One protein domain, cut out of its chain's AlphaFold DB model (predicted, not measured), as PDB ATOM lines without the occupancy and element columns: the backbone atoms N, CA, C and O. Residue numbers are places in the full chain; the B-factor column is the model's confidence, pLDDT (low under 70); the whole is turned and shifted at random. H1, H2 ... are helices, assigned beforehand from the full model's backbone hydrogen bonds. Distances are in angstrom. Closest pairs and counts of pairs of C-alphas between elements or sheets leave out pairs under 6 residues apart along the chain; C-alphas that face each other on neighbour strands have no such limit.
ATOM      1  N   LYS A  32     165.616 184.026 234.469       63.25
ATOM      2  CA  LYS A  32     164.540 184.983 234.777       63.25
ATOM      3  C   LYS A  32     164.384 186.086 233.718       63.25
ATOM      4  O   LYS A  32     163.268 186.515 233.446       63.25
ATOM      5  N   PHE A  33     165.489 186.473 233.084       65.75
ATOM      6  CA  PHE A  33     165.543 187.352 231.921       65.75
ATOM      7  C   PHE A  33     164.566 186.960 230.796       65.75
ATOM      8  O   PHE A  33     163.721 187.760 230.419       65.75
ATOM      9  N   ILE A  34     164.604 185.715 230.318       66.19
ATOM     10  CA  ILE A  34     163.782 185.246 229.186       66.19
ATOM     11  C   ILE A  34     162.292 185.292 229.542       66.19
ATOM     12  O   ILE A  34     161.458 185.662 228.723       66.19
ATOM     13  N   LYS A  35     161.959 184.991 230.801       71.00
ATOM     14  CA  LYS A  35     160.584 185.053 231.314       71.00
ATOM     15  C   LYS A  35     160.054 186.488 231.343       71.00
ATOM     16  O   LYS A  35     158.905 186.722 230.978       71.00
ATOM     17  N   VAL A  36     160.888 187.448 231.742       77.44
ATOM     18  CA  VAL A  36     160.543 188.875 231.689       77.44
ATOM     19  C   VAL A  36     160.360 189.334 230.242       77.44
ATOM     20  O   VAL A  36     159.379 190.014 229.959       77.44
ATOM     21  N   GLU A  37     161.235 188.930 229.318       75.88
ATOM     22  CA  GLU A  37     161.108 189.298 227.898       75.88
ATOM     23  C   GLU A  37     159.824 188.743 227.257       75.88
ATOM     24  O   GLU A  37     159.117 189.473 226.560       75.88
ATOM     25  N   LEU A  38     159.435 187.501 227.566       72.75
ATOM     26  CA  LEU A  38     158.150 186.946 227.119       72.75
ATOM     27  C   LEU A  38     156.954 187.753 227.648       72.75
ATOM     28  O   LEU A  38     156.013 188.038 226.905       72.75
ATOM     29  N   LEU A  39     156.995 188.177 228.915       79.50
ATOM     30  CA  LEU A  39     155.948 189.040 229.461       79.50
ATOM     31  C   LEU A  39     155.948 190.427 228.819       79.50
ATOM     32  O   LEU A  39     154.871 190.967 228.574       79.50
ATOM     33  N   LYS A  40     157.114 190.998 228.496       80.25
ATOM     34  CA  LYS A  40     157.180 192.263 227.749       80.25
ATOM     35  C   LYS A  40     156.478 192.149 226.400       80.25
ATOM     36  O   LYS A  40     155.773 193.076 226.013       80.25
ATOM     37  N   MET A  41     156.597 191.004 225.728       76.50
ATOM     38  CA  MET A  41     155.871 190.740 224.484       76.50
ATOM     39  C   MET A  41     154.359 190.606 224.714       76.50
ATOM     40  O   MET A  41     153.589 191.291 224.036       76.50
ATOM     41  N   LYS A  42     153.918 189.828 225.719       76.38
ATOM     42  CA  LYS A  42     152.487 189.706 226.096       76.38
ATOM     43  C   LYS A  42     151.864 191.074 226.404       76.38
ATOM     44  O   LYS A  42     150.762 191.388 225.952       76.38
ATOM     45  N   TYR A  43     152.598 191.930 227.111       80.88
ATOM     46  CA  TYR A  43     152.161 193.269 227.504       80.88
ATOM     47  C   TYR A  43     152.710 194.387 226.606       80.88
ATOM     48  O   TYR A  43     152.720 195.548 227.012       80.88
ATOM     49  N   ARG A  44     153.108 194.093 225.356       79.88
ATOM     50  CA  ARG A  44     153.659 195.109 224.433       79.88
ATOM     51  C   ARG A  44     152.718 196.298 224.227       79.88
ATOM     52  O   ARG A  44     153.156 197.438 224.111       79.88
ATOM     53  N   HIS A  45     151.413 196.027 224.223       76.50
ATOM     54  CA  HIS A  45     150.374 197.042 224.086       76.50
ATOM     55  C   HIS A  45     150.350 198.009 225.277       76.50
ATOM     56  O   HIS A  45     150.043 199.175 225.089       76.50
ATOM     57  N   VAL A  46     150.737 197.562 226.471       80.88
ATOM     58  CA  VAL A  46     150.895 198.415 227.659       80.88
ATOM     59  C   VAL A  46     152.217 199.173 227.599       80.88
ATOM     60  O   VAL A  46     152.262 200.373 227.845       80.88
ATOM     61  N   LEU A  47     153.295 198.475 227.236       80.31
ATOM     62  CA  LEU A  47     154.660 198.999 227.309       80.31
ATOM     63  C   LEU A  47     155.023 200.022 226.234       80.31
ATOM     64  O   LEU A  47     155.971 200.778 226.442       80.31
ATOM     65  N   TYR A  48     154.345 199.990 225.086       75.81
ATOM     66  CA  TYR A  48     154.756 200.757 223.906       75.81
ATOM     67  C   TYR A  48     153.642 201.570 223.250       75.81
ATOM     68  O   TYR A  48     153.954 202.398 222.398       75.81
ATOM     69  N   ARG A  49     152.364 201.377 223.614       68.00
ATOM     70  CA  ARG A  49     151.278 202.229 223.092       68.00
ATOM     71  C   ARG A  49     151.014 203.477 223.934       68.00
ATOM     72  O   ARG A  49     150.062 204.175 223.623       68.00
ATOM     73  N   ASN A  50     151.837 203.761 224.952       60.56
ATOM     74  CA  ASN A  50     151.642 204.881 225.882       60.56
ATOM     75  C   ASN A  50     150.175 204.976 226.327       60.56
ATOM     76  O   ASN A  50     149.510 205.976 226.074       60.56
ATOM     77  N   LEU A  51     149.663 203.893 226.935       63.06
ATOM     78  CA  LEU A  51     148.282 203.857 227.443       63.06
ATOM     79  C   LEU A  51     147.993 205.033 228.383       63.06
ATOM     80  O   LEU A  51     146.864 205.502 228.429       63.06
ATOM     81  N   ASP A  52     149.034 205.507 229.067       57.94
ATOM     82  CA  ASP A  52     149.083 206.797 229.734       57.94
ATOM     83  C   ASP A  52     150.260 207.613 229.192       57.94
ATOM     84  O   ASP A  52     151.305 207.063 228.829       57.94
ATOM     85  N   GLY A  53     150.115 208.940 229.198       66.25
ATOM     86  CA  GLY A  53     151.217 209.870 228.927       66.25
ATOM     87  C   GLY A  53     152.301 209.875 230.017       66.25
ATOM     88  O   GLY A  53     153.356 210.475 229.825       66.25
ATOM     89  N   ASP A  54     152.062 209.201 231.146       81.31
ATOM     90  CA  ASP A  54     152.990 209.124 232.271       81.31
ATOM     91  C   ASP A  54     153.959 207.938 232.139       81.31
ATOM     92  O   ASP A  54     153.643 206.775 232.414       81.31
ATOM     93  N   THR A  55     155.190 208.262 231.747       83.44
ATOM     94  CA  THR A  55     156.283 207.290 231.610       83.44
ATOM     95  C   THR A  55     156.676 206.611 232.927       83.44
ATOM     96  O   THR A  55     157.173 205.482 232.894       83.44
ATOM     97  N   SER A  56     156.394 207.228 234.078       88.75
ATOM     98  CA  SER A  56     156.722 206.685 235.404       88.75
ATOM     99  C   SER A  56     155.892 205.440 235.709       88.75
ATOM    100  O   SER A  56     156.414 204.446 236.208       88.75
ATOM    101  N   LYS A  57     154.611 205.438 235.323       89.69
ATOM    102  CA  LYS A  57     153.718 204.281 235.493       89.69
ATOM    103  C   LYS A  57     154.157 203.090 234.647       89.69
ATOM    104  O   LYS A  57     154.114 201.941 235.092       89.69
ATOM    105  N   ILE A  58     154.618 203.355 233.423       87.69
ATOM    106  CA  ILE A  58     155.173 202.318 232.541       87.69
ATOM    107  C   ILE A  58     156.434 201.719 233.171       87.69
ATOM    108  O   ILE A  58     156.605 200.497 233.156       87.69
ATOM    109  N   GLU A  59     157.294 202.557 233.751       89.50
ATOM    110  CA  GLU A  59     158.508 202.093 234.418       89.50
ATOM    111  C   GLU A  59     158.198 201.286 235.685       89.50
ATOM    112  O   GLU A  59     158.749 200.200 235.862       89.50
ATOM    113  N   ASN A  60     157.225 201.710 236.496       91.25
ATOM    114  CA  ASN A  60     156.742 200.939 237.646       91.25
ATOM    115  C   ASN A  60     156.246 199.549 237.232       91.25
ATOM    116  O   ASN A  60     156.586 198.536 237.848       91.25
ATOM    117  N   PHE A  61     155.478 199.471 236.143       90.81
ATOM    118  CA  PHE A  61     155.024 198.192 235.615       90.81
ATOM    119  C   PHE A  61     156.203 197.303 235.173       90.81
ATOM    120  O   PHE A  61     156.243 196.113 235.511       90.81
ATOM    121  N   ARG A  62     157.201 197.872 234.480       88.62
ATOM    122  CA  ARG A  62     158.415 197.150 234.054       88.62
ATOM    123  C   ARG A  62     159.259 196.658 235.226       88.62
ATOM    124  O   ARG A  62     159.728 195.521 235.186       88.62
ATOM    125  N   SER A  63     159.437 197.497 236.237       88.94
ATOM    126  CA  SER A  63     160.370 197.272 237.340       88.94
ATOM    127  C   SER A  63     159.773 196.444 238.480       88.94
ATOM    128  O   SER A  63     160.481 195.638 239.089       88.94
ATOM    129  N   PHE A  64     158.465 196.553 238.736       89.88
ATOM    130  CA  PHE A  64     157.831 195.901 239.888       89.88
ATOM    131  C   PHE A  64     156.887 194.761 239.508       89.88
ATOM    132  O   PHE A  64     156.877 193.722 240.175       89.88
ATOM    133  N   VAL A  65     156.124 194.890 238.421       89.38
ATOM    134  CA  VAL A  65     155.095 193.894 238.078       89.38
ATOM    135  C   VAL A  65     155.661 192.760 237.229       89.38
ATOM    136  O   VAL A  65     155.512 191.592 237.597       89.38
ATOM    137  N   LEU A  66     156.361 193.069 236.131       87.50
ATOM    138  CA  LEU A  66     156.901 192.029 235.241       87.50
ATOM    139  C   LEU A  66     157.812 191.024 235.966       87.50
ATOM    140  O   LEU A  66     157.625 189.823 235.761       87.50
ATOM    141  N   PRO A  67     158.747 191.435 236.847       85.56
ATOM    142  CA  PRO A  67     159.607 190.480 237.540       85.56
ATOM    143  C   PRO A  67     158.837 189.589 238.519       85.56
ATOM    144  O   PRO A  67     159.200 188.428 238.686       85.56
ATOM    145  N   SER A  68     157.771 190.110 239.133       85.50
ATOM    146  CA  SER A  68     156.902 189.370 240.061       85.50
ATOM    147  C   SER A  68     156.085 188.293 239.348       85.50
ATOM    148  O   SER A  68     155.883 187.204 239.879       85.50
ATOM    149  N   LEU A  69     155.671 188.561 238.107       82.62
ATOM    150  CA  LEU A  69     154.988 187.581 237.260       82.62
ATOM    151  C   LEU A  69     155.960 186.578 236.619       82.62
ATOM    152  O   LEU A  69     155.622 185.405 236.459       82.62
ATOM    153  N   ALA A  70     157.175 187.015 236.276       77.56
ATOM    154  CA  ALA A  70     158.190 186.188 235.622       77.56
ATOM    155  C   ALA A  70     158.676 185.022 236.492       77.56
ATOM    156  O   ALA A  70     159.032 183.966 235.964       77.56
ATOM    157  N   ASP A  71     158.669 185.185 237.817       69.50
ATOM    158  CA  ASP A  71     159.152 184.170 238.760       69.50
ATOM    159  C   ASP A  71     158.368 182.830 238.660       69.50
ATOM    160  O   ASP A  71     158.892 181.773 239.044       69.50
ATOM    161  N   HIS A  72     157.190 182.839 238.016       65.88
ATOM    162  CA  HIS A  72     156.211 181.742 238.011       65.88
ATOM    163  C   HIS A  72     155.913 181.083 236.657       65.88
ATOM    164  O   HIS A  72     155.191 180.098 236.624       65.88
ATOM    165  N   ILE A  73     156.485 181.545 235.541       59.09
ATOM    166  CA  ILE A  73     156.107 181.046 234.191       59.09
ATOM    167  C   ILE A  73     156.481 179.562 233.951       59.09
ATOM    168  O   ILE A  73     155.946 178.944 233.044       59.09
ATOM    169  N   TYR A  74     157.376 178.962 234.752       50.59
ATOM    170  CA  TYR A  74     157.871 177.590 234.500       50.59
ATOM    171  C   TYR A  74     158.238 176.795 235.767       50.59
ATOM    172  O   TYR A  74     159.178 176.006 235.735       50.59
ATOM    173  N   ASN A  75     157.611 177.054 236.917       47.97
ATOM    174  CA  ASN A  75     157.897 176.272 238.127       47.97
ATOM    175  C   ASN A  75     156.623 175.597 238.637       47.97
ATOM    176  O   ASN A  75     155.857 176.240 239.343       47.97
ATOM    177  N   ASP A  76     156.490 174.295 238.380       46.59
ATOM    178  CA  ASP A  76     155.485 173.391 238.976       46.59
ATOM    179  C   ASP A  76     155.780 173.057 240.456       46.59
ATOM    180  O   ASP A  76     155.379 172.020 240.967       46.59
ATOM    181  N   ASN A  77     156.546 173.900 241.158       47.47
ATOM    182  CA  ASN A  77     156.783 173.706 242.587       47.47
ATOM    183  C   ASN A  77     155.731 174.504 243.366       47.47
ATOM    184  O   ASN A  77     155.848 175.727 243.484       47.47
ATOM    185  N   ASP A  78     154.769 173.773 243.930       49.88
ATOM    186  CA  ASP A  78     153.510 174.183 244.583       49.88
ATOM    187  C   ASP A  78     153.597 175.175 245.765       49.88
ATOM    188  O   ASP A  78     152.605 175.438 246.440       49.88
ATOM    189  N   LEU A  79     154.767 175.751 246.058       54.16
ATOM    190  CA  LEU A  79     154.984 176.571 247.260       54.16
ATOM    191  C   LEU A  79     155.527 177.976 246.988       54.16
ATOM    192  O   LEU A  79     155.830 178.709 247.934       54.16
ATOM    193  N   LYS A  80     155.678 178.392 245.725       64.25
ATOM    194  CA  LYS A  80     156.170 179.745 245.451       64.25
ATOM    195  C   LYS A  80     155.046 180.765 245.586       64.25
ATOM    196  O   LYS A  80     154.036 180.700 244.896       64.25
ATOM    197  N   ARG A  81     155.271 181.750 246.451       76.44
ATOM    198  CA  ARG A  81     154.412 182.923 246.577       76.44
ATOM    199  C   ARG A  81     154.743 183.958 245.495       76.44
ATOM    200  O   ARG A  81     155.836 183.972 244.931       76.44
ATOM    201  N   TYR A  82     153.781 184.811 245.187       81.94
ATOM    202  CA  TYR A  82     153.856 185.936 244.266       81.94
ATOM    203  C   TYR A  82     154.153 187.205 245.077       81.94
ATOM    204  O   TYR A  82     153.229 187.743 245.692       81.94
ATOM    205  N   PRO A  83     155.413 187.671 245.126       85.69
ATOM    206  CA  PRO A  83     155.757 188.857 245.898       85.69
ATOM    207  C   PRO A  83     155.237 190.116 245.203       85.69
ATOM    208  O   PRO A  83     155.307 190.228 243.976       85.69
ATOM    209  N   CYS A  84     154.767 191.087 245.981       89.19
ATOM    210  CA  CYS A  84     154.606 192.453 245.493       89.19
ATOM    211  C   CYS A  84     155.931 193.207 245.677       89.19
ATOM    212  O   CYS A  84     156.493 193.229 246.767       89.19
ATOM    213  N   ARG A  85     156.459 193.807 244.603       88.12
ATOM    214  CA  ARG A  85     157.770 194.489 244.612       88.12
ATOM    215  C   ARG A  85     157.692 196.000 244.826       88.12
ATOM    216  O   ARG A  85     158.726 196.657 244.765       88.12
ATOM    217  N   PHE A  86     156.503 196.547 245.054       89.75
ATOM    218  CA  PHE A  86     156.365 197.937 245.476       89.75
ATOM    219  C   PHE A  86     156.938 198.099 246.884       89.75
ATOM    220  O   PHE A  86     156.729 197.238 247.739       89.75
ATOM    221  N   THR A  87     157.659 199.193 247.119       86.31
ATOM    222  CA  THR A  87     158.364 199.467 248.383       86.31
ATOM    223  C   THR A  87     157.439 199.346 249.592       86.31
ATOM    224  O   THR A  87     157.744 198.616 250.528       86.31
ATOM    225  N   GLU A  88     156.242 199.921 249.494       84.75
ATOM    226  CA  GLU A  88     155.193 199.881 250.524       84.75
ATOM    227  C   GLU A  88     154.743 198.461 250.913       84.75
ATOM    228  O   GLU A  88     154.231 198.236 252.009       84.75
ATOM    229  N   CYS A  89     154.907 197.487 250.016       86.31
ATOM    230  CA  CYS A  89     154.510 196.098 250.238       86.31
ATOM    231  C   CYS A  89     155.680 195.188 250.616       86.31
ATOM    232  O   CYS A  89     155.458 194.173 251.286       86.31
ATOM    233  N   LEU A  90     156.907 195.564 250.239       80.12
ATOM    234  CA  LEU A  90     158.130 194.877 250.654       80.12
ATOM    235  C   LEU A  90     158.331 194.984 252.168       80.12
ATOM    236  O   LEU A  90     158.616 193.975 252.809       80.12
ATOM    237  N   ASP A  91     158.082 196.163 252.741       69.12
ATOM    238  CA  ASP A  91     158.264 196.418 254.177       69.12
ATOM    239  C   ASP A  91     157.288 195.617 255.054       69.12
ATOM    240  O   ASP A  91     157.578 195.295 256.205       69.12
ATOM    241  N   VAL A  92     156.133 195.242 254.495       75.06
ATOM    242  CA  VAL A  92     155.094 194.450 255.175       75.06
ATOM    243  C   VAL A  92     155.255 192.946 254.902       75.06
ATOM    244  O   VAL A  92     154.566 192.127 255.509       75.06
ATOM    245  N   GLY A  93     156.153 192.551 253.989       68.81
ATOM    246  CA  GLY A  93     156.345 191.152 253.598       68.81
ATOM    247  C   GLY A  93     155.104 190.531 252.945       68.81
ATOM    248  O   GLY A  93     154.801 189.356 253.175       68.81
ATOM    249  N   ARG A  94     154.337 191.318 252.172       71.00
ATOM    250  CA  ARG A  94     153.122 190.819 251.512       71.00
ATOM    251  C   ARG A  94     153.459 189.961 250.300       71.00
ATOM    252  O   ARG A  94     153.704 190.445 249.197       71.00
ATOM    253  N   ASP A  95     153.356 188.664 250.532       80.75
ATOM    254  CA  ASP A  95     153.436 187.639 249.511       80.75
ATOM    255  C   ASP A  95     152.057 187.024 249.248       80.75
ATOM    256  O   ASP A  95     151.326 186.672 250.177       80.75
ATOM    257  N   HIS A  96     151.711 186.832 247.977       84.25
ATOM    258  CA  HIS A  96     150.420 186.277 247.576       84.25
ATOM    259  C   HIS A  96     150.535 184.796 247.214       84.25
ATOM    260  O   HIS A  96     151.431 184.392 246.484       84.25
ATOM    261  N   PHE A  97     149.601 183.963 247.665       79.62
ATOM    262  CA  PHE A  97     149.628 182.522 247.367       79.62
ATOM    263  C   PHE A  97     149.197 182.178 245.936       79.62
ATOM    264  O   PHE A  97     149.480 181.090 245.451       79.62
ATOM    265  N   ALA A  98     148.527 183.103 245.249       79.50
ATOM    266  CA  ALA A  98     148.034 182.901 243.895       79.50
ATOM    267  C   ALA A  98     148.295 184.132 243.029       79.50
ATOM    268  O   ALA A  98     148.158 185.268 243.495       79.50
ATOM    269  N   LYS A  99     148.561 183.904 241.737       80.81
ATOM    270  CA  LYS A  99     148.741 184.967 240.738       80.81
ATOM    271  C   LYS A  99     147.577 185.951 240.761       80.81
ATOM    272  O   LYS A  99     147.796 187.152 240.815       80.81
ATOM    273  N   ARG A 100     146.341 185.439 240.781       83.38
ATOM    274  CA  ARG A 100     145.119 186.256 240.834       83.38
ATOM    275  C   ARG A 100     145.092 187.177 242.052       83.38
ATOM    276  O   ARG A 100     144.731 188.337 241.913       83.38
ATOM    277  N   SER A 101     145.517 186.682 243.214       86.44
ATOM    278  CA  SER A 101     145.587 187.491 244.434       86.44
ATOM    279  C   SER A 101     146.611 188.621 244.302       86.44
ATOM    280  O   SER A 101     146.294 189.745 244.679       86.44
ATOM    281  N   LEU A 102     147.780 188.365 243.696       88.81
ATOM    282  CA  LEU A 102     148.742 189.427 243.381       88.81
ATOM    283  C   LEU A 102     148.143 190.447 242.405       88.81
ATOM    284  O   LEU A 102     148.231 191.643 242.649       88.81
ATOM    285  N   LEU A 103     147.547 189.997 241.297       88.88
ATOM    286  CA  LEU A 103     147.000 190.902 240.282       88.88
ATOM    287  C   LEU A 103     145.898 191.795 240.853       88.88
ATOM    288  O   LEU A 103     145.890 192.992 240.594       88.88
ATOM    289  N   GLN A 104     145.006 191.224 241.659       89.69
ATOM    290  CA  GLN A 104     143.960 191.986 242.326       89.69
ATOM    291  C   GLN A 104     144.543 192.983 243.330       89.69
ATOM    292  O   GLN A 104     144.172 194.150 243.308       89.69
ATOM    293  N   HIS A 105     145.526 192.571 244.131       91.88
ATOM    294  CA  HIS A 105     146.234 193.473 245.036       91.88
ATOM    295  C   HIS A 105     146.912 194.642 244.308       91.88
ATOM    296  O   HIS A 105     146.803 195.778 244.760       91.88
ATOM    297  N   LEU A 106     147.573 194.383 243.175       91.56
ATOM    298  CA  LEU A 106     148.207 195.422 242.362       91.56
ATOM    299  C   LEU A 106     147.189 196.461 241.870       91.56
ATOM    300  O   LEU A 106     147.505 197.643 241.849       91.56
ATOM    301  N   VAL A 107     145.976 196.036 241.515       91.56
ATOM    302  CA  VAL A 107     144.904 196.953 241.097       91.56
ATOM    303  C   VAL A 107     144.268 197.672 242.288       91.56
ATOM    304  O   VAL A 107     143.905 198.827 242.168       91.56
ATOM    305  N   GLU A 108     144.138 197.039 243.450       91.69
ATOM    306  CA  GLU A 108     143.489 197.667 244.613       91.69
ATOM    307  C   GLU A 108     144.408 198.597 245.416       91.69
ATOM    308  O   GLU A 108     143.922 199.444 246.165       91.69
ATOM    309  N   LYS A 109     145.728 198.384 245.353       92.75
ATOM    310  CA  LYS A 109     146.717 199.111 246.170       92.75
ATOM    311  C   LYS A 109     147.707 199.940 245.370       92.75
ATOM    312  O   LYS A 109     148.321 200.827 245.945       92.75
ATOM    313  N   HIS A 110     147.882 199.643 244.086       92.44
ATOM    314  CA  HIS A 110     148.871 200.304 243.239       92.44
ATOM    315  C   HIS A 110     148.276 200.761 241.900       92.44
ATOM    316  O   HIS A 110     149.028 200.961 240.946       92.44
ATOM    317  N   ASP A 111     146.955 200.946 241.807       91.50
ATOM    318  CA  ASP A 111     146.290 201.455 240.602       91.50
ATOM    319  C   ASP A 111     146.891 202.778 240.128       91.50
ATOM    320  O   ASP A 111     147.313 202.876 238.977       91.50
ATOM    321  N   GLU A 112     147.025 203.768 241.007       91.00
ATOM    322  CA  GLU A 112     147.553 205.086 240.637       91.00
ATOM    323  C   GLU A 112     148.988 205.016 240.098       91.00
ATOM    324  O   GLU A 112     149.384 205.824 239.254       91.00
ATOM    325  N   SER A 113     149.752 204.011 240.532       91.31
ATOM    326  CA  SER A 113     151.140 203.777 240.131       91.31
ATOM    327  C   SER A 113     151.290 202.943 238.856       91.31
ATOM    328  O   SER A 113     152.420 202.754 238.389       91.31
ATOM    329  N   LEU A 114     150.189 202.433 238.293       90.62
ATOM    330  CA  LEU A 114     150.180 201.532 237.144       90.62
ATOM    331  C   LEU A 114     149.477 202.146 235.925       90.62
ATOM    332  O   LEU A 114     148.538 202.927 236.072       90.62
ATOM    333  N   PRO A 115     149.881 201.765 234.697       87.50
ATOM    334  CA  PRO A 115     149.232 202.256 233.486       87.50
ATOM    335  C   PRO A 115     147.754 201.859 233.456       87.50
ATOM    336  O   PRO A 115     147.414 200.714 233.768       87.50
ATOM    337  N   ASN A 116     146.878 202.775 233.049       86.38
ATOM    338  CA  ASN A 116     145.431 202.586 232.997       86.38
ATOM    339  C   ASN A 116     144.877 201.942 234.285       86.38
ATOM    340  O   ASN A 116     144.092 200.987 234.244       86.38
ATOM    341  N   ASN A 117     145.386 202.396 235.434       87.75
ATOM    342  CA  ASN A 117     145.001 201.940 236.767       87.75
ATOM    343  C   ASN A 117     145.152 200.421 236.982       87.75
ATOM    344  O   ASN A 117     144.420 199.802 237.751       87.75
ATOM    345  N   GLY A 118     146.046 199.774 236.225       85.94
ATOM    346  CA  GLY A 118     146.278 198.330 236.289       85.94
ATOM    347  C   GLY A 118     145.133 197.459 235.750       85.94
ATOM    348  O   GLY A 118     145.255 196.236 235.760       85.94
ATOM    349  N   GLN A 119     144.049 198.032 235.212       83.69
ATOM    350  CA  GLN A 119     142.845 197.290 234.788       83.69
ATOM    351  C   GLN A 119     143.124 196.220 233.716       83.69
ATOM    352  O   GLN A 119     142.440 195.198 233.630       83.69
ATOM    353  N   PHE A 120     144.170 196.413 232.913       83.19
ATOM    354  CA  PHE A 120     144.614 195.444 231.907       83.19
ATOM    355  C   PHE A 120     145.116 194.118 232.514       83.19
ATOM    356  O   PHE A 120     145.125 193.091 231.830       83.19
ATOM    357  N   LEU A 121     145.518 194.117 233.791       84.31
ATOM    358  CA  LEU A 121     145.947 192.917 234.512       84.31
ATOM    359  C   LEU A 121     144.781 191.953 234.753       84.31
ATOM    360  O   LEU A 121     144.986 190.741 234.744       84.31
ATOM    361  N   LEU A 122     143.564 192.483 234.909       78.94
ATOM    362  CA  LEU A 122     142.348 191.721 235.204       78.94
ATOM    363  C   LEU A 122     141.550 191.322 233.956       78.94
ATOM    364  O   LEU A 122     140.596 190.563 234.071       78.94
TER     365      LEU A 122
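Overview. This is residues 32 to 122 of the 219 residues of an uncharacterized protein of Brachionus plicatilis (UniProt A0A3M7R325). The longest helix, H3, runs through the body: H1 packs steeply on its last residues, and H5 runs nearby the opposite way. Residues 71 to 86 form a long loop to small H4. The 91 printed residues include six named helices, H1 to H6 in order, and no named strand: all helix, compact, radius of gyration of the C-alphas 12.7 A, spans 38 by 28 by 20 A.

Arrangement. H1, residues 32 to 42, touches H3, residues 55 to 70, through 66 to 70 alone; the closest C-alphas, Lys 35 and Ala 70, are 5.1 A apart. H2, residues 44 to 48, only just touches H3, with 3 pairs of C-alphas within 8 A. H4, residues 87 to 90, is apart from H3 and H5, residues 99 to 109. H6, residues 115 to 118, only just touches H5, with 3 such pairs. In H3, 9 of 12 O i to N i+4 pairs are within hydrogen-bond range.

Along the chain. H1 begins at C-alpha 32 (164.540, 184.983, 234.777); H3 measures 21.6 A.

Size, cuts and confidence. The printed part has no cut; pLDDT is under 70 at residues 71 to 80, among others.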